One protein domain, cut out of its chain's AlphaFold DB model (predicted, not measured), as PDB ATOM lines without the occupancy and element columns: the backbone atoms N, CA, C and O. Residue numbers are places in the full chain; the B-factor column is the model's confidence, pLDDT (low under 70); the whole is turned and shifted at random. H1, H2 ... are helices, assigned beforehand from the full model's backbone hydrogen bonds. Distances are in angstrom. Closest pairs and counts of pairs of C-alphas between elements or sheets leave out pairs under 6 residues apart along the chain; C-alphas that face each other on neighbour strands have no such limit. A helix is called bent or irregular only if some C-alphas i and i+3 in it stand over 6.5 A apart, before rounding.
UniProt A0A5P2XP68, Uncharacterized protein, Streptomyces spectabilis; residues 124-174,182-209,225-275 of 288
ATOM      1  N   ALA A 124      24.955  20.899 -19.124       77.56
ATOM      2  CA  ALA A 124      23.643  21.352 -18.690       77.56
ATOM      3  C   ALA A 124      23.607  22.885 -18.530       77.56
ATOM      4  O   ALA A 124      22.686  23.503 -19.058       77.56
ATOM      5  N   GLU A 125      24.642  23.490 -17.941       84.19
ATOM      6  CA  GLU A 125      24.889  24.937 -17.863       84.19
ATOM      7  C   GLU A 125      24.887  25.566 -19.261       84.19
ATOM      8  O   GLU A 125      24.141  26.506 -19.525       84.19
ATOM      9  N   GLN A 126      25.659  25.010 -20.204       85.44
ATOM     10  CA  GLN A 126      25.739  25.539 -21.565       85.44
ATOM     11  C   GLN A 126      24.396  25.450 -22.299       85.44
ATOM     12  O   GLN A 126      23.990  26.410 -22.956       85.44
ATOM     13  N   ARG A 127      23.669  24.332 -22.170       88.25
ATOM     14  CA  ARG A 127      22.326  24.200 -22.760       88.25
ATOM     15  C   ARG A 127      21.334  25.185 -22.148       88.25
ATOM     16  O   ARG A 127      20.554  25.782 -22.887       88.25
ATOM     17  N   TRP A 128      21.378  25.373 -20.831       93.12
ATOM     18  CA  TRP A 128      20.526  26.337 -20.140       93.12
ATOM     19  C   TRP A 128      20.834  27.767 -20.595       93.12
ATOM     20  O   TRP A 128      19.918  28.512 -20.946       93.12
ATOM     21  N   ALA A 129      22.119  28.118 -20.696       92.56
ATOM     22  CA  ALA A 129      22.565  29.427 -21.160       92.56
ATOM     23  C   ALA A 129      22.110  29.717 -22.599       92.56
ATOM     24  O   ALA A 129      21.654  30.816 -22.908       92.56
ATOM     25  N   VAL A 130      22.171  28.719 -23.485       91.25
ATOM     26  CA  VAL A 130      21.668  28.845 -24.860       91.25
ATOM     27  C   VAL A 130      20.152  29.063 -24.890       91.25
ATOM     28  O   VAL A 130      19.686  29.890 -25.678       91.25
ATOM     29  N   ALA A 131      19.392  28.381 -24.027       94.81
ATOM     30  CA  ALA A 131      17.943  28.561 -23.917       94.81
ATOM     31  C   ALA A 131      17.554  29.962 -23.401       94.81
ATOM     32  O   ALA A 131      16.584  30.536 -23.889       94.81
ATOM     33  N   HIS A 132      18.355  30.554 -22.506       95.75
ATOM     34  CA  HIS A 132      18.125  31.882 -21.908       95.75
ATOM     35  C   HIS A 132      18.992  32.985 -22.541       95.75
ATOM     36  O   HIS A 132      19.263  34.028 -21.940       95.75
ATOM     37  N   ARG A 133      19.434  32.776 -23.790       94.75
ATOM     38  CA  ARG A 133      20.368  33.657 -24.511       94.75
ATOM     39  C   ARG A 133      19.967  35.127 -24.483       94.75
ATOM     40  O   ARG A 133      20.826  35.987 -24.288       94.75
ATOM     41  N   SER A 134      18.699  35.428 -24.751       95.00
ATOM     42  CA  SER A 134      18.198  36.804 -24.854       95.00
ATOM     43  C   SER A 134      18.369  37.559 -23.537       95.00
ATOM     44  O   SER A 134      18.879  38.681 -23.535       95.00
ATOM     45  N   GLU A 135      18.000  36.921 -22.432       95.56
ATOM     46  CA  GLU A 135      18.064  37.490 -21.093       95.56
ATOM     47  C   GLU A 135      19.508  37.667 -20.620       95.56
ATOM     48  O   GLU A 135      19.897  38.773 -20.238       95.56
ATOM     49  N   ILE A 136      20.339  36.626 -20.764       96.06
ATOM     50  CA  ILE A 136      21.776  36.682 -20.449       96.06
ATOM     51  C   ILE A 136      22.450  37.813 -21.229       96.06
ATOM     52  O   ILE A 136      23.198  38.610 -20.662       96.06
ATOM     53  N   THR A 137      22.149  37.940 -22.525       96.25
ATOM     54  CA  THR A 137      22.735  38.992 -23.366       96.25
ATOM     55  C   THR A 137      22.296  40.387 -22.921       96.25
ATOM     56  O   THR A 137      23.109  41.316 -22.891       96.25
ATOM     57  N   ALA A 138      21.022  40.562 -22.563       96.31
ATOM     58  CA  ALA A 138      20.500  41.838 -22.086       96.31
ATOM     59  C   ALA A 138      21.132  42.250 -20.745       96.31
ATOM     60  O   ALA A 138      21.561  43.398 -20.594       96.31
ATOM     61  N   LEU A 139      21.245  41.316 -19.796       96.62
ATOM     62  CA  LEU A 139      21.867  41.563 -18.495       96.62
ATOM     63  C   LEU A 139      23.364  41.834 -18.616       96.62
ATOM     64  O   LEU A 139      23.851  42.800 -18.034       96.62
ATOM     65  N   ALA A 140      24.084  41.069 -19.435       96.19
ATOM     66  CA  ALA A 140      25.504  41.296 -19.682       96.19
ATOM     67  C   ALA A 140      25.775  42.670 -20.313       96.19
ATOM     68  O   ALA A 140      26.720  43.350 -19.918       96.19
ATOM     69  N   ARG A 141      24.917  43.130 -21.234       96.56
ATOM     70  CA  ARG A 141      24.991  44.491 -21.793       96.56
ATOM     71  C   ARG A 141      24.768  45.567 -20.735       96.56
ATOM     72  O   ARG A 141      25.528  46.531 -20.697       96.56
ATOM     73  N   ARG A 142      23.745  45.411 -19.888       96.06
ATOM     74  CA  ARG A 142      23.473  46.341 -18.777       96.06
ATOM     75  C   ARG A 142      24.642  46.378 -17.796       96.06
ATOM     76  O   ARG A 142      25.045  47.458 -17.384       96.06
ATOM     77  N   PHE A 143      25.216  45.220 -17.477       95.19
ATOM     78  CA  PHE A 143      26.338  45.125 -16.555       95.19
ATOM     79  C   PHE A 143      27.616  45.740 -17.132       95.19
ATOM     80  O   PHE A 143      28.261  46.540 -16.465       95.19
ATOM     81  N   ALA A 144      27.936  45.469 -18.399       95.12
ATOM     82  CA  ALA A 144      29.073  46.086 -19.083       95.12
ATOM     83  C   ALA A 144      28.947  47.616 -19.229       95.12
ATOM     84  O   ALA A 144      29.959  48.295 -19.392       95.12
ATOM     85  N   ALA A 145      27.726  48.158 -19.176       95.19
ATOM     86  CA  ALA A 145      27.457  49.593 -19.242       95.19
ATOM     87  C   ALA A 145      27.603  50.318 -17.889       95.19
ATOM     88  O   ALA A 145      27.488  51.544 -17.851       95.19
ATOM     89  N   VAL A 146      27.858  49.597 -16.790       94.44
ATOM     90  CA  VAL A 146      28.066  50.204 -15.468       94.44
ATOM     91  C   VAL A 146      29.301  51.123 -15.495       94.44
ATOM     92  O   VAL A 146      30.394  50.685 -15.882       94.44
ATOM     93  N   PRO A 147      29.180  52.394 -15.064       92.19
ATOM     94  CA  PRO A 147      30.298  53.327 -15.056       92.19
ATOM     95  C   PRO A 147      31.462  52.847 -14.186       92.19
ATOM     96  O   PRO A 147      31.284  52.399 -13.051       92.19
ATOM     97  N   HIS A 148      32.679  52.994 -14.712       91.00
ATOM     98  CA  HIS A 148      33.923  52.651 -14.016       91.00
ATOM     99  C   HIS A 148      33.990  51.197 -13.510       91.00
ATOM    100  O   HIS A 148      34.707  50.916 -12.550       91.00
ATOM    101  N   LEU A 149      33.304  50.259 -14.179       91.12
ATOM    102  CA  LEU A 149      33.213  48.855 -13.764       91.12
ATOM    103  C   LEU A 149      34.571  48.210 -13.450       91.12
ATOM    104  O   LEU A 149      34.721  47.529 -12.440       91.12
ATOM    105  N   GLN A 150      35.582  48.469 -14.284       90.00
ATOM    106  CA  GLN A 150      36.934  47.964 -14.049       90.00
ATOM    107  C   GLN A 150      37.517  48.473 -12.724       90.00
ATOM    108  O   GLN A 150      38.052  47.691 -11.948       90.00
ATOM    109  N   GLN A 151      37.383  49.770 -12.439       90.56
ATOM    110  CA  GLN A 151      37.914  50.361 -11.210       90.56
ATOM    111  C   GLN A 151      37.188  49.815  -9.976       90.56
ATOM    112  O   GLN A 151      37.823  49.584  -8.951       90.56
ATOM    113  N   ARG A 152      35.875  49.566 -10.081       89.94
ATOM    114  CA  ARG A 152      35.081  48.919  -9.024       89.94
ATOM    115  C   ARG A 152      35.561  47.491  -8.755       89.94
ATOM    116  O   ARG A 152      35.737  47.115  -7.603       89.94
ATOM    117  N   ALA A 153      35.836  46.725  -9.810       87.38
ATOM    118  CA  ALA A 153      36.349  45.359  -9.712       87.38
ATOM    119  C   ALA A 153      37.800  45.272  -9.201       87.38
ATOM    120  O   ALA A 153      38.186  44.261  -8.625       87.38
ATOM    121  N   ASP A 154      38.617  46.302  -9.426       86.38
ATOM    122  CA  ASP A 154      40.006  46.353  -8.945       86.38
ATOM    123  C   ASP A 154      40.094  46.814  -7.478       86.38
ATOM    124  O   ASP A 154      41.054  46.502  -6.773       86.38
ATOM    125  N   ARG A 155      39.083  47.551  -6.997       85.75
ATOM    126  CA  ARG A 155      38.978  48.046  -5.611       85.75
ATOM    127  C   ARG A 155      38.134  47.156  -4.702       85.75
ATOM    128  O   ARG A 155      37.904  47.515  -3.549       85.75
ATOM    129  N   CYS A 156      37.652  46.023  -5.205       83.19
ATOM    130  CA  CYS A 156      36.813  45.137  -4.419       83.19
ATOM    131  C   CYS A 156      37.610  44.472  -3.275       83.19
ATOM    132  O   CYS A 156      38.828  44.281  -3.392       83.19
ATOM    133  N   PRO A 157      36.944  44.067  -2.178       80.06
ATOM    134  CA  PRO A 157      37.599  43.441  -1.028       80.06
ATOM    135  C   PRO A 157      38.467  42.234  -1.392       80.06
ATOM    136  O   PRO A 157      39.531  42.028  -0.802       80.06
ATOM    137  N   ARG A 158      38.040  41.430  -2.374       79.25
ATOM    138  CA  ARG A 158      38.810  40.286  -2.867       79.25
ATOM    139  C   ARG A 158      40.124  40.715  -3.518       79.25
ATOM    140  O   ARG A 158      41.167  40.147  -3.194       79.25
ATOM    141  N   ALA A 159      40.091  41.724  -4.390       80.31
ATOM    142  CA  ALA A 159      41.287  42.268  -5.031       80.31
ATOM    143  C   ALA A 159      42.221  42.924  -4.003       80.31
ATOM    144  O   ALA A 159      43.430  42.693  -4.029       80.31
ATOM    145  N   THR A 160      41.670  43.656  -3.029       83.25
ATOM    146  CA  THR A 160      42.448  44.241  -1.926       83.25
ATOM    147  C   THR A 160      43.172  43.173  -1.107       83.25
ATOM    148  O   THR A 160      44.370  43.303  -0.862       83.25
ATOM    149  N   ARG A 161      42.481  42.091  -0.717       82.94
ATOM    150  CA  ARG A 161      43.094  40.975   0.024       82.94
ATOM    151  C   ARG A 161      44.193  40.290  -0.787       82.94
ATOM    152  O   ARG A 161      45.263  40.031  -0.245       82.94
ATOM    153  N   ALA A 162      43.958  40.038  -2.074       79.88
ATOM    154  CA  ALA A 162      44.954  39.432  -2.956       79.88
ATOM    155  C   ALA A 162      46.216  40.306  -3.091       79.88
ATOM    156  O   ALA A 162      47.329  39.797  -2.969       79.88
ATOM    157  N   ASN A 163      46.045  41.621  -3.249       81.38
ATOM    158  CA  ASN A 163      47.154  42.576  -3.291       81.38
ATOM    159  C   ASN A 163      47.928  42.633  -1.967       81.38
ATOM    160  O   ASN A 163      49.155  42.635  -1.979       81.38
ATOM    161  N   ALA A 164      47.234  42.615  -0.825       82.25
ATOM    162  CA  ALA A 164      47.877  42.608   0.490       82.25
ATOM    163  C   ALA A 164      48.722  41.344   0.723       82.25
ATOM    164  O   ALA A 164      49.827  41.420   1.256       82.25
ATOM    165  N   VAL A 165      48.226  40.180   0.289       83.19
ATOM    166  CA  VAL A 165      48.977  38.918   0.347       83.19
ATOM    167  C   VAL A 165      50.209  38.979  -0.559       83.19
ATOM    168  O   VAL A 165      51.299  38.619  -0.121       83.19
ATOM    169  N   ALA A 166      50.062  39.478  -1.789       80.19
ATOM    170  CA  ALA A 166      51.176  39.622  -2.727       80.19
ATOM    171  C   ALA A 166      52.276  40.555  -2.185       80.19
ATOM    172  O   ALA A 166      53.451  40.192  -2.223       80.19
ATOM    173  N   ALA A 167      51.900  41.698  -1.603       81.12
ATOM    174  CA  ALA A 167      52.836  42.618  -0.954       81.12
ATOM    175  C   ALA A 167      53.555  41.963   0.241       81.12
ATOM    176  O   ALA A 167      54.777  42.040   0.359       81.12
ATOM    177  N   LEU A 168      52.831  41.221   1.089       81.38
ATOM    178  CA  LEU A 168      53.438  40.494   2.209       81.38
ATOM    179  C   LEU A 168      54.470  39.455   1.741       81.38
ATOM    180  O   LEU A 168      55.509  39.289   2.382       81.38
ATOM    181  N   HIS A 169      54.192  38.746   0.645       79.81
ATOM    182  CA  HIS A 169      55.145  37.807   0.055       79.81
ATOM    183  C   HIS A 169      56.383  38.516  -0.502       79.81
ATOM    184  O   HIS A 169      57.491  38.079  -0.198       79.81
ATOM    185  N   ALA A 170      56.213  39.619  -1.235       84.38
ATOM    186  CA  ALA A 170      57.327  40.401  -1.768       84.38
ATOM    187  C   ALA A 170      58.236  40.933  -0.648       84.38
ATOM    188  O   ALA A 170      59.445  40.706  -0.673       84.38
ATOM    189  N   HIS A 171      57.654  41.508   0.409       86.06
ATOM    190  CA  HIS A 171      58.409  41.967   1.576       86.06
ATOM    191  C   HIS A 171      59.199  40.847   2.264       86.06
ATOM    192  O   HIS A 171      60.343  41.060   2.660       86.06
ATOM    193  N   ARG A 172      58.621  39.644   2.399       84.44
ATOM    194  CA  ARG A 172      59.324  38.481   2.975       84.44
ATOM    195  C   ARG A 172      60.503  38.021   2.117       84.44
ATOM    196  O   ARG A 172      61.480  37.525   2.670       84.44
ATOM    197  N   SER A 173      60.409  38.195   0.805       87.62
ATOM    198  CA  SER A 173      61.466  37.860  -0.155       87.62
ATOM    199  C   SER A 173      62.480  38.995  -0.369       87.62
ATOM    200  O   SER A 173      63.461  38.794  -1.078       87.62
ATOM    201  N   GLY A 174      62.275  40.173   0.236       89.25
ATOM    202  CA  GLY A 174      63.114  41.358   0.016       89.25
ATOM    203  C   GLY A 174      62.914  42.017  -1.356       89.25
ATOM    204  O   GLY A 174      63.775  42.770  -1.807       89.25
ATOM    205  N   ARG A 182      44.974  43.468 -11.405       83.44
ATOM    206  CA  ARG A 182      43.807  43.926 -12.156       83.44
ATOM    207  C   ARG A 182      42.880  42.751 -12.430       83.44
ATOM    208  O   ARG A 182      43.299  41.743 -13.000       83.44
ATOM    209  N   SER A 183      41.609  42.893 -12.080       82.88
ATOM    210  CA  SER A 183      40.592  41.883 -12.360       82.88
ATOM    211  C   SER A 183      40.389  41.752 -13.875       82.88
ATOM    212  O   SER A 183      40.105  42.736 -14.557       82.88
ATOM    213  N   ALA A 184      40.523  40.542 -14.428       84.25
ATOM    214  CA  ALA A 184      40.401  40.316 -15.875       84.25
ATOM    215  C   ALA A 184      38.940  40.302 -16.372       84.25
ATOM    216  O   ALA A 184      38.670  40.611 -17.534       84.25
ATOM    217  N   TRP A 185      37.991  39.963 -15.495       86.00
ATOM    218  CA  TRP A 185      36.597  39.707 -15.867       86.00
ATOM    219  C   TRP A 185      35.838  40.917 -16.460       86.00
ATOM    220  O   TRP A 185      35.085  40.688 -17.406       86.00
ATOM    221  N   PRO A 186      36.025  42.191 -16.034       91.56
ATOM    222  CA  PRO A 186      35.280  43.312 -16.619       91.56
ATOM    223  C   PRO A 186      35.685  43.565 -18.072       91.56
ATOM    224  O   PRO A 186      34.841  43.815 -18.933       91.56
ATOM    225  N   ALA A 187      36.985  43.453 -18.362       88.19
ATOM    226  CA  ALA A 187      37.506  43.566 -19.718       88.19
ATOM    227  C   ALA A 187      36.991  42.425 -20.609       88.19
ATOM    228  O   ALA A 187      36.563  42.689 -21.735       88.19
ATOM    229  N   ARG A 188      36.964  41.189 -20.086       89.62
ATOM    230  CA  ARG A 188      36.374  40.036 -20.780       89.62
ATOM    231  C   ARG A 188      34.891  40.233 -21.077       89.62
ATOM    232  O   ARG A 188      34.479  40.020 -22.210       89.62
ATOM    233  N   LEU A 189      34.112  40.707 -20.106       92.62
ATOM    234  CA  LEU A 189      32.681  40.968 -20.276       92.62
ATOM    235  C   LEU A 189      32.429  42.016 -21.362       92.62
ATOM    236  O   LEU A 189      31.584  41.818 -22.232       92.62
ATOM    237  N   ALA A 190      33.193  43.109 -21.347       93.75
ATOM    238  CA  ALA A 190      33.082  44.146 -22.362       93.75
ATOM    239  C   ALA A 190      33.436  43.621 -23.765       93.75
ATOM    240  O   ALA A 190      32.805  44.012 -24.746       93.75
ATOM    241  N   GLU A 191      34.433  42.743 -23.879       92.69
ATOM    242  CA  GLU A 191      34.783  42.099 -25.147       92.69
ATOM    243  C   GLU A 191      33.701  41.132 -25.622       92.69
ATOM    244  O   GLU A 191      33.301  41.210 -26.782       92.69
ATOM    245  N   ALA A 192      33.166  40.302 -24.726       91.62
ATOM    246  CA  ALA A 192      32.108  39.358 -25.055       91.62
ATOM    247  C   ALA A 192      30.837  40.073 -25.549       91.62
ATOM    248  O   ALA A 192      30.256  39.700 -26.568       91.62
ATOM    249  N   VAL A 193      30.460  41.175 -24.891       96.25
ATOM    250  CA  VAL A 193      29.343  42.032 -25.318       96.25
ATOM    251  C   VAL A 193      29.594  42.659 -26.695       96.25
ATOM    252  O   VAL A 193      28.673  42.716 -27.511       96.25
ATOM    253  N   ARG A 194      30.821  43.115 -26.986       95.81
ATOM    254  CA  ARG A 194      31.167  43.648 -28.318       95.81
ATOM    255  C   ARG A 194      31.118  42.568 -29.397       95.81
ATOM    256  O   ARG A 194      30.595  42.838 -30.475       95.81
ATOM    257  N   ALA A 195      31.629  41.372 -29.109       92.12
ATOM    258  CA  ALA A 195      31.611  40.245 -30.035       92.12
ATOM    259  C   ALA A 195      30.176  39.814 -30.377       92.12
ATOM    260  O   ALA A 195      29.867  39.582 -31.545       92.12
ATOM    261  N   GLU A 196      29.272  39.784 -29.391       94.75
ATOM    262  CA  GLU A 196      27.854  39.510 -29.649       94.75
ATOM    263  C   GLU A 196      27.234  40.601 -30.525       94.75
ATOM    264  O   GLU A 196      26.560  40.288 -31.508       94.75
ATOM    265  N   ALA A 197      27.487  41.873 -30.205       94.19
ATOM    266  CA  ALA A 197      26.906  42.985 -30.947       94.19
ATOM    267  C   ALA A 197      27.377  42.996 -32.412       94.19
ATOM    268  O   ALA A 197      26.573  43.244 -33.314       94.19
ATOM    269  N   ALA A 198      28.656  42.684 -32.652       92.31
ATOM    270  CA  ALA A 198      29.225  42.534 -33.988       92.31
ATOM    271  C   ALA A 198      28.577  41.366 -34.748       92.31
ATOM    272  O   ALA A 198      28.118  41.551 -35.876       92.31
ATOM    273  N   HIS A 199      28.428  40.206 -34.099       91.56
ATOM    274  CA  HIS A 199      27.725  39.057 -34.669       91.56
ATOM    275  C   HIS A 199      26.277  39.391 -35.052       91.56
ATOM    276  O   HIS A 199      25.833  39.070 -36.156       91.56
ATOM    277  N   ARG A 200      25.543  40.083 -34.176       90.38
ATOM    278  CA  ARG A 200      24.161  40.503 -34.430       90.38
ATOM    279  C   ARG A 200      24.067  41.480 -35.602       90.38
ATOM    280  O   ARG A 200      23.181  41.343 -36.443       90.38
ATOM    281  N   ALA A 201      24.986  42.441 -35.687       90.06
ATOM    282  CA  ALA A 201      25.056  43.370 -36.811       90.06
ATOM    283  C   ALA A 201      25.371  42.637 -38.129       90.06
ATOM    284  O   ALA A 201      24.723  42.900 -39.139       90.06
ATOM    285  N   ALA A 202      26.296  41.672 -38.114       87.25
ATOM    286  CA  ALA A 202      26.605  40.822 -39.265       87.25
ATOM    287  C   ALA A 202      25.391  39.995 -39.725       87.25
ATOM    288  O   ALA A 202      25.104  39.920 -40.919       87.25
ATOM    289  N   GLN A 203      24.623  39.429 -38.787       85.44
ATOM    290  CA  GLN A 203      23.375  38.722 -39.098       85.44
ATOM    291  C   GLN A 203      22.333  39.637 -39.751       85.44
ATOM    292  O   GLN A 203      21.686  39.231 -40.712       85.44
ATOM    293  N   GLN A 204      22.192  40.875 -39.266       83.88
ATOM    294  CA  GLN A 204      21.271  41.861 -39.842       83.88
ATOM    295  C   GLN A 204      21.696  42.309 -41.245       83.88
ATOM    296  O   GLN A 204      20.840  42.482 -42.106       83.88
ATOM    297  N   ARG A 205      23.004  42.460 -41.496       80.69
ATOM    298  CA  ARG A 205      23.546  42.771 -42.832       80.69
ATOM    299  C   ARG A 205      23.303  41.650 -43.845       80.69
ATOM    300  O   ARG A 205      23.163  41.936 -45.026       80.69
ATOM    301  N   HIS A 206      23.275  40.400 -43.381       68.31
ATOM    302  CA  HIS A 206      23.104  39.207 -44.213       68.31
ATOM    303  C   HIS A 206      21.640  38.760 -44.372       68.31
ATOM    304  O   HIS A 206      21.383  37.742 -45.013       68.31
ATOM    305  N   LEU A 207      20.663  39.481 -43.805       65.88
ATOM    306  CA  LEU A 207      19.269  39.255 -44.191       65.88
ATOM    307  C   LEU A 207      19.170  39.471 -45.712       65.88
ATOM    308  O   LEU A 207      19.599  40.533 -46.168       65.88
ATOM    309  N   PRO A 208      18.659  38.497 -46.492       61.19
ATOM    310  CA  PRO A 208      18.695  38.578 -47.945       61.19
ATOM    311  C   PRO A 208      17.981  39.850 -48.381       61.19
ATOM    312  O   PRO A 208      16.796  40.044 -48.085       61.19
ATOM    313  N   ARG A 209      18.704  40.743 -49.059       60.06
ATOM    314  CA  ARG A 209      18.064  41.889 -49.686       60.06
ATOM    315  C   ARG A 209      17.203  41.355 -50.827       60.06
ATOM    316  O   ARG A 209      17.562  40.372 -51.467       60.06
ATOM    317  N   ASP A 225      32.812  38.982 -38.836       81.88
ATOM    318  CA  ASP A 225      32.160  39.176 -37.538       81.88
ATOM    319  C   ASP A 225      31.074  38.114 -37.265       81.88
ATOM    320  O   ASP A 225      30.545  38.001 -36.151       81.88
ATOM    321  N   ARG A 226      30.710  37.300 -38.266       84.62
ATOM    322  CA  ARG A 226      29.681  36.266 -38.129       84.62
ATOM    323  C   ARG A 226      30.250  35.017 -37.461       84.62
ATOM    324  O   ARG A 226      30.784  34.116 -38.100       84.62
ATOM    325  N   LEU A 227      30.023  34.926 -36.158       85.19
ATOM    326  CA  LEU A 227      30.245  33.701 -35.385       85.19
ATOM    327  C   LEU A 227      29.421  32.507 -35.906       85.19
ATOM    328  O   LEU A 227      28.263  32.641 -36.310       85.19
ATOM    329  N   THR A 228      30.015  31.316 -35.837       85.81
ATOM    330  CA  THR A 228      29.299  30.036 -35.966       85.81
ATOM    331  C   THR A 228      28.383  29.801 -34.761       85.81
ATOM    332  O   THR A 228      28.601  30.375 -33.696       85.81
ATOM    333  N   ALA A 229      27.395  28.907 -34.886       81.94
ATOM    334  CA  ALA A 229      26.490  28.571 -33.780       81.94
ATOM    335  C   ALA A 229      27.248  28.125 -32.514       81.94
ATOM    336  O   ALA A 229      27.003  28.645 -31.434       81.94
ATOM    337  N   ALA A 230      28.256  27.258 -32.659       77.75
ATOM    338  CA  ALA A 230      29.063  26.789 -31.532       77.75
ATOM    339  C   ALA A 230      29.875  27.915 -30.860       77.75
ATOM    340  O   ALA A 230      29.975  27.960 -29.635       77.75
ATOM    341  N   GLN A 231      30.435  28.844 -31.646       81.00
ATOM    342  CA  GLN A 231      31.126  30.020 -31.104       81.00
ATOM    343  C   GLN A 231      30.152  30.950 -30.376       81.00
ATOM    344  O   GLN A 231      30.476  31.468 -29.310       81.00
ATOM    345  N   GLN A 232      28.949  31.131 -30.922       89.12
ATOM    346  CA  GLN A 232      27.908  31.936 -30.300       89.12
ATOM    347  C   GLN A 232      27.416  31.299 -28.990       89.12
ATOM    348  O   GLN A 232      27.186  32.013 -28.022       89.12
ATOM    349  N   ASP A 233      27.252  29.977 -28.928       88.31
ATOM    350  CA  ASP A 233      26.860  29.250 -27.712       88.31
ATOM    351  C   ASP A 233      27.913  29.386 -26.612       88.31
ATOM    352  O   ASP A 233      27.582  29.643 -25.455       88.31
ATOM    353  N   HIS A 234      29.190  29.250 -26.982       84.62
ATOM    354  CA  HIS A 234      30.298  29.453 -26.057       84.62
ATOM    355  C   HIS A 234      30.325  30.884 -25.516       84.62
ATOM    356  O   HIS A 234      30.455  31.074 -24.310       84.62
ATOM    357  N   LEU A 235      30.126  31.877 -26.388       88.19
ATOM    358  CA  LEU A 235      30.089  33.285 -26.007       88.19
ATOM    359  C   LEU A 235      28.968  33.584 -25.000       88.19
ATOM    360  O   LEU A 235      29.187  34.294 -24.025       88.19
ATOM    361  N   ILE A 236      27.774  33.019 -25.197       93.00
ATOM    362  CA  ILE A 236      26.654  33.202 -24.262       93.00
ATOM    363  C   ILE A 236      26.927  32.537 -22.917       93.00
ATOM    364  O   ILE A 236      26.651  33.132 -21.878       93.00
ATOM    365  N   HIS A 237      27.504  31.338 -22.923       89.12
ATOM    366  CA  HIS A 237      27.919  30.674 -21.693       89.12
ATOM    367  C   HIS A 237      29.029  31.454 -20.959       89.12
ATOM    368  O   HIS A 237      28.981  31.590 -19.737       89.12
ATOM    369  N   GLU A 238      29.986  32.043 -21.687       87.75
ATOM    370  CA  GLU A 238      31.002  32.947 -21.125       87.75
ATOM    371  C   GLU A 238      30.343  34.176 -20.478       87.75
ATOM    372  O   GLU A 238      30.621  34.487 -19.320       87.75
ATOM    373  N   MET A 239      29.422  34.842 -21.185       92.38
ATOM    374  CA  MET A 239      28.667  35.980 -20.647       92.38
ATOM    375  C   MET A 239      27.895  35.590 -19.387       92.38
ATOM    376  O   MET A 239      27.914  36.351 -18.420       92.38
ATOM    377  N   PHE A 240      27.280  34.404 -19.369       92.00
ATOM    378  CA  PHE A 240      26.561  33.891 -18.208       92.00
ATOM    379  C   PHE A 240      27.485  33.743 -16.994       92.00
ATOM    380  O   PHE A 240      27.181  34.272 -15.932       92.00
ATOM    381  N   GLY A 241      28.666  33.142 -17.157       86.38
ATOM    382  CA  GLY A 241      29.655  33.047 -16.078       86.38
ATOM    383  C   GLY A 241      30.182  34.403 -15.592       86.38
ATOM    384  O   GLY A 241      30.430  34.580 -14.396       86.38
ATOM    385  N   LEU A 242      30.343  35.371 -16.499       89.19
ATOM    386  CA  LEU A 242      30.873  36.700 -16.186       89.19
ATOM    387  C   LEU A 242      29.872  37.584 -15.433       89.19
ATOM    388  O   LEU A 242      30.279  38.315 -14.530       89.19
ATOM    389  N   ILE A 243      28.573  37.513 -15.747       91.12
ATOM    390  CA  ILE A 243      27.562  38.277 -14.995       91.12
ATOM    391  C   ILE A 243      27.431  37.794 -13.545       91.12
ATOM    392  O   ILE A 243      27.094  38.590 -12.672       91.12
ATOM    393  N   GLY A 244      27.806  36.545 -13.250       85.25
ATOM    394  CA  GLY A 244      27.835  36.005 -11.889       85.25
ATOM    395  C   GLY A 244      28.752  36.744 -10.917       85.25
ATOM    396  O   GLY A 244      28.528  36.684  -9.713       85.25
ATOM    397  N   TYR A 245      29.753  37.492 -11.398       83.88
ATOM    398  CA  TYR A 245      30.559  38.354 -10.522       83.88
ATOM    399  C   TYR A 245      29.730  39.457  -9.848       83.88
ATOM    400  O   TYR A 245      30.111  39.899  -8.773       83.88
ATOM    401  N   ALA A 246      28.597  39.870 -10.430       82.31
ATOM    402  CA  ALA A 246      27.692  40.854  -9.830       82.31
ATOM    403  C   ALA A 246      26.942  40.328  -8.594       82.31
ATOM    404  O   ALA A 246      26.395  41.113  -7.822       82.31
ATOM    405  N   VAL A 247      26.872  39.004  -8.422       73.31
ATOM    406  CA  VAL A 247      26.185  38.365  -7.287       73.31
ATOM    407  C   VAL A 247      27.059  38.394  -6.024       73.31
ATOM    408  O   VAL A 247      26.539  38.338  -4.909       73.31
ATOM    409  N   ASP A 248      28.373  38.542  -6.186       74.06
ATOM    410  CA  ASP A 248      29.347  38.554  -5.100       74.06
ATOM    411  C   ASP A 248      29.800  39.991  -4.772       74.06
ATOM    412  O   ASP A 248      30.544  40.619  -5.531       74.06
ATOM    413  N   SER A 249      29.394  40.496  -3.602       70.75
ATOM    414  CA  SER A 249      29.792  41.825  -3.109       70.75
ATOM    415  C   SER A 249      31.292  41.940  -2.819       70.75
ATOM    416  O   SER A 249      31.834  43.043  -2.765       70.75
ATOM    417  N   ASP A 250      31.989  40.815  -2.635       73.31
ATOM    418  CA  ASP A 250      33.445  40.808  -2.501       73.31
ATOM    419  C   ASP A 250      34.152  40.922  -3.860       73.31
ATOM    420  O   ASP A 250      35.343  41.250  -3.894       73.31
ATOM    421  N   SER A 251      33.433  40.704  -4.967       76.62
ATOM    422  CA  SER A 251      33.944  40.783  -6.336       76.62
ATOM    423  C   SER A 251      33.713  42.142  -7.006       76.62
ATOM    424  O   SER A 251      34.556  42.560  -7.808       76.62
ATOM    425  N   VAL A 252      32.614  42.842  -6.701       84.56
ATOM    426  CA  VAL A 252      32.315  44.188  -7.222       84.56
ATOM    427  C   VAL A 252      31.295  44.915  -6.341       84.56
ATOM    428  O   VAL A 252      30.353  44.307  -5.843       84.56
ATOM    429  N   ASP A 253      31.470  46.228  -6.178       84.94
ATOM    430  CA  ASP A 253      30.503  47.102  -5.505       84.94
ATOM    431  C   ASP A 253      29.473  47.657  -6.509       84.94
ATOM    432  O   ASP A 253      29.835  48.334  -7.484       84.94
ATOM    433  N   LEU A 254      28.199  47.331  -6.273       85.31
ATOM    434  CA  LEU A 254      27.040  47.677  -7.103       85.31
ATOM    435  C   LEU A 254      25.865  48.205  -6.262       85.31
ATOM    436  O   LEU A 254      24.711  48.062  -6.670       85.31
ATOM    437  N   ASP A 255      26.137  48.808  -5.102       83.38
ATOM    438  CA  ASP A 255      25.091  49.327  -4.205       83.38
ATOM    439  C   ASP A 255      24.191  50.384  -4.881       83.38
ATOM    440  O   ASP A 255      23.010  50.511  -4.561       83.38
ATOM    441  N   ASP A 256      24.717  51.099  -5.878       86.69
ATOM    442  CA  ASP A 256      24.000  52.074  -6.707       86.69
ATOM    443  C   ASP A 256      23.202  51.456  -7.872       86.69
ATOM    444  O   ASP A 256      22.460  52.157  -8.564       86.69
ATOM    445  N   HIS A 257      23.299  50.140  -8.078       89.00
ATOM    446  CA  HIS A 257      22.595  49.397  -9.125       89.00
ATOM    447  C   HIS A 257      21.791  48.193  -8.575       89.00
ATOM    448  O   HIS A 257      21.928  47.070  -9.082       89.00
ATOM    449  N   PRO A 258      20.885  48.389  -7.594       87.38
ATOM    450  CA  PRO A 258      20.185  47.291  -6.917       87.38
ATOM    451  C   PRO A 258      19.274  46.482  -7.854       87.38
ATOM    452  O   PRO A 258      19.155  45.264  -7.716       87.38
ATOM    453  N   GLU A 259      18.670  47.124  -8.856       90.81
ATOM    454  CA  GLU A 259      17.828  46.448  -9.850       90.81
ATOM    455  C   GLU A 259      18.622  45.488 -10.743       90.81
ATOM    456  O   GLU A 259      18.116  44.441 -11.142       90.81
ATOM    457  N   LEU A 260      19.874  45.832 -11.066       91.00
ATOM    458  CA  LEU A 260      20.746  44.972 -11.863       91.00
ATOM    459  C   LEU A 260      21.138  43.730 -11.061       91.00
ATOM    460  O   LEU A 260      21.024  42.617 -11.568       91.00
ATOM    461  N   VAL A 261      21.543  43.925  -9.805       89.44
ATOM    462  CA  VAL A 261      21.883  42.829  -8.889       89.44
ATOM    463  C   VAL A 261      20.676  41.914  -8.681       89.44
ATOM    464  O   VAL A 261      20.810  40.697  -8.766       89.44
ATOM    465  N   THR A 262      19.487  42.485  -8.476       90.12
ATOM    466  CA  THR A 262      18.245  41.719  -8.298       90.12
ATOM    467  C   THR A 262      17.914  40.888  -9.536       90.12
ATOM    468  O   THR A 262      17.616  39.704  -9.410       90.12
ATOM    469  N   ALA A 263      18.024  41.468 -10.734       92.56
ATOM    470  CA  ALA A 263      17.753  40.748 -11.975       92.56
ATOM    471  C   ALA A 263      18.762  39.615 -12.232       92.56
ATOM    472  O   ALA A 263      18.367  38.517 -12.610       92.56
ATOM    473  N   ILE A 264      20.057  39.838 -11.970       90.50
ATOM    474  CA  ILE A 264      21.077  38.784 -12.101       90.50
ATOM    475  C   ILE A 264      20.848  37.678 -11.061       90.50
ATOM    476  O   ILE A 264      20.972  36.501 -11.388       90.50
ATOM    477  N   ARG A 265      20.459  38.020  -9.825       88.44
ATOM    478  CA  ARG A 265      20.097  37.024  -8.802       88.44
ATOM    479  C   ARG A 265      18.881  36.201  -9.196       88.44
ATOM    480  O   ARG A 265      18.901  34.997  -8.977       88.44
ATOM    481  N   ALA A 266      17.851  36.826  -9.764       90.56
ATOM    482  CA  ALA A 266      16.667  36.122 -10.242       90.56
ATOM    483  C   ALA A 266      17.036  35.108 -11.335       90.56
ATOM    484  O   ALA A 266      16.690  33.937 -11.206       90.56
ATOM    485  N   LEU A 267      17.844  35.524 -12.318       91.88
ATOM    486  CA  LEU A 267      18.368  34.639 -13.363       91.88
ATOM    487  C   LEU A 267      19.158  33.454 -12.772       91.88
ATOM    488  O   LEU A 267      18.990  32.312 -13.188       91.88
ATOM    489  N   TYR A 268      20.023  33.709 -11.787       88.44
ATOM    490  CA  TYR A 268      20.812  32.662 -11.127       88.44
ATOM    491  C   TYR A 268      19.955  31.719 -10.273       88.44
ATOM    492  O   TYR A 268      20.221  30.519 -10.229       88.44
ATOM    493  N   ALA A 269      18.920  32.241  -9.616       86.75
ATOM    494  CA  ALA A 269      17.965  31.442  -8.859       86.75
ATOM    495  C   ALA A 269      17.128  30.542  -9.782       86.75
ATOM    496  O   ALA A 269      16.891  29.385  -9.445       86.75
ATOM    497  N   GLU A 270      16.732  31.044 -10.953       90.06
ATOM    498  CA  GLU A 270      16.048  30.260 -11.985       90.06
ATOM    499  C   GLU A 270      16.954  29.172 -12.577       90.06
ATOM    500  O   GLU A 270      16.519  28.038 -12.784       90.06
ATOM    501  N   ALA A 271      18.233  29.484 -12.796       85.94
ATOM    502  CA  ALA A 271      19.211  28.513 -13.272       85.94
ATOM    503  C   ALA A 271      19.463  27.384 -12.258       85.94
ATOM    504  O   ALA A 271      19.664  26.230 -12.654       85.94
ATOM    505  N   GLY A 272      19.438  27.684 -10.955       83.88
ATOM    506  CA  GLY A 272      19.649  26.705  -9.889       83.88
ATOM    507  C   GLY A 272      20.987  25.978 -10.048       83.88
ATOM    508  O   GLY A 272      22.038  26.608 -10.119       83.88
ATOM    509  N   SER A 273      20.954  24.648 -10.169       77.44
ATOM    510  CA  SER A 273      22.147  23.816 -10.402       77.44
ATOM    511  C   SER A 273      22.822  24.035 -11.764       77.44
ATOM    512  O   SER A 273      23.894  23.496 -11.999       77.44
ATOM    513  N   HIS A 274      22.193  24.785 -12.671       81.81
ATOM    514  CA  HIS A 274      22.742  25.139 -13.983       81.81
ATOM    515  C   HIS A 274      23.449  26.497 -13.976       81.81
ATOM    516  O   HIS A 274      23.872  26.969 -15.032       81.81
ATOM    517  N   ALA A 275      23.527  27.167 -12.824       80.62
ATOM    518  CA  ALA A 275      24.300  28.385 -12.695       80.62
ATOM    519  C   ALA A 275      25.802  28.036 -12.642       80.62
ATOM    520  O   ALA A 275      26.213  27.285 -11.760       80.62
TER     521      ALA A 275
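What this domain is: This is residues 124 to 174, 182 to 209 and 225 to 275 of the 288 residues of an uncharacterized protein of Streptomyces spectabilis (UniProt A0A5P2XP68). The longest helix, H5, packs along one side of a body of crossed helices, with H2 and H6 in the middle and H7 on the side away from H5. H1 packs on H6 and H7, H3 packs on the beginning of H5, and H4 leads away as an arm whose residues 164 to 173, with Gly 174, stick out. The printed part has 130 residues with seven named helices, H1 to H7 in order, and no named strand; the class is all helix. It is only just loose, close to compact, with a radius of gyration of the C-alphas of 17.2 A, and spans 66 by 31 by 29 A; without residues 164 to 174, which stand free, the body spans 53 by 29 by 24 A.

Where its parts are: H5, residues 185 to 205, is 30.1 A long, from C-alpha 185 at (36.597, 39.707, -15.867) to C-alpha 205 at (23.546, 42.771, -42.832). H6, residues 229 to 247, measures 28.2 A, and H4, residues 157 to 173, 24.5 A. H7, residues 258 to 274, measures 23.4 A and ends at (22.742, 25.139, -13.983); it has a kink of 36 degrees near residue 268 and is irregular, with C-alphas 270 and 273 9.0 A apart. H2 is residues 133 to 144, 16.1 A; H1 residues 124 to 131, 10.6 A; H3 residues 149 to 154, 8.7 A.

How they stand to each other: H5 touches the hub, H6, opposite ways at a steep tilt of 38 degrees, only just beyond shallow; their closest C-alphas, Leu 189 and Leu 242, are 6.2 A apart. With residues 186 to 193 alone H5 touches H2, closest at C-alphas Ala 144 and Ala 190, 5.5 A. H2 and H6 touch the same way at a steep tilt of 50 degrees, with C-alphas Ala 140 and Ile 243 closest at 5.9 A. H7 touches H6, closest at C-alphas Ala 246 and Val 261, 6.2 A, and is apart from H5. H1 touches H6, about perpendicular at 76 degrees, with C-alphas Ala 129 and His 237 closest at 5.5 A. H3 touches H5 at a shallow tilt of 27 degrees, opposite ways, with C-alphas Gln 150 and Pro 186 closest at 5.6 A. H4 touches no helix. Every O i to N i+4 pair is within hydrogen-bond range in H1 to H5, against 11 of 15 in H6 and 11 of 13 in H7.

The domain as a whole: The farthest C-alphas, Gly 174 and Arg 209, are 67.1 A apart. Residues 175 to 181 and 210 to 224 are not printed, leaving gaps of 23.0 A and 18.8 A between C-alphas. Of the links printed whole, none is long. Mean pLDDT of the printed part is 86.8; residues 206 to 209 are under 70.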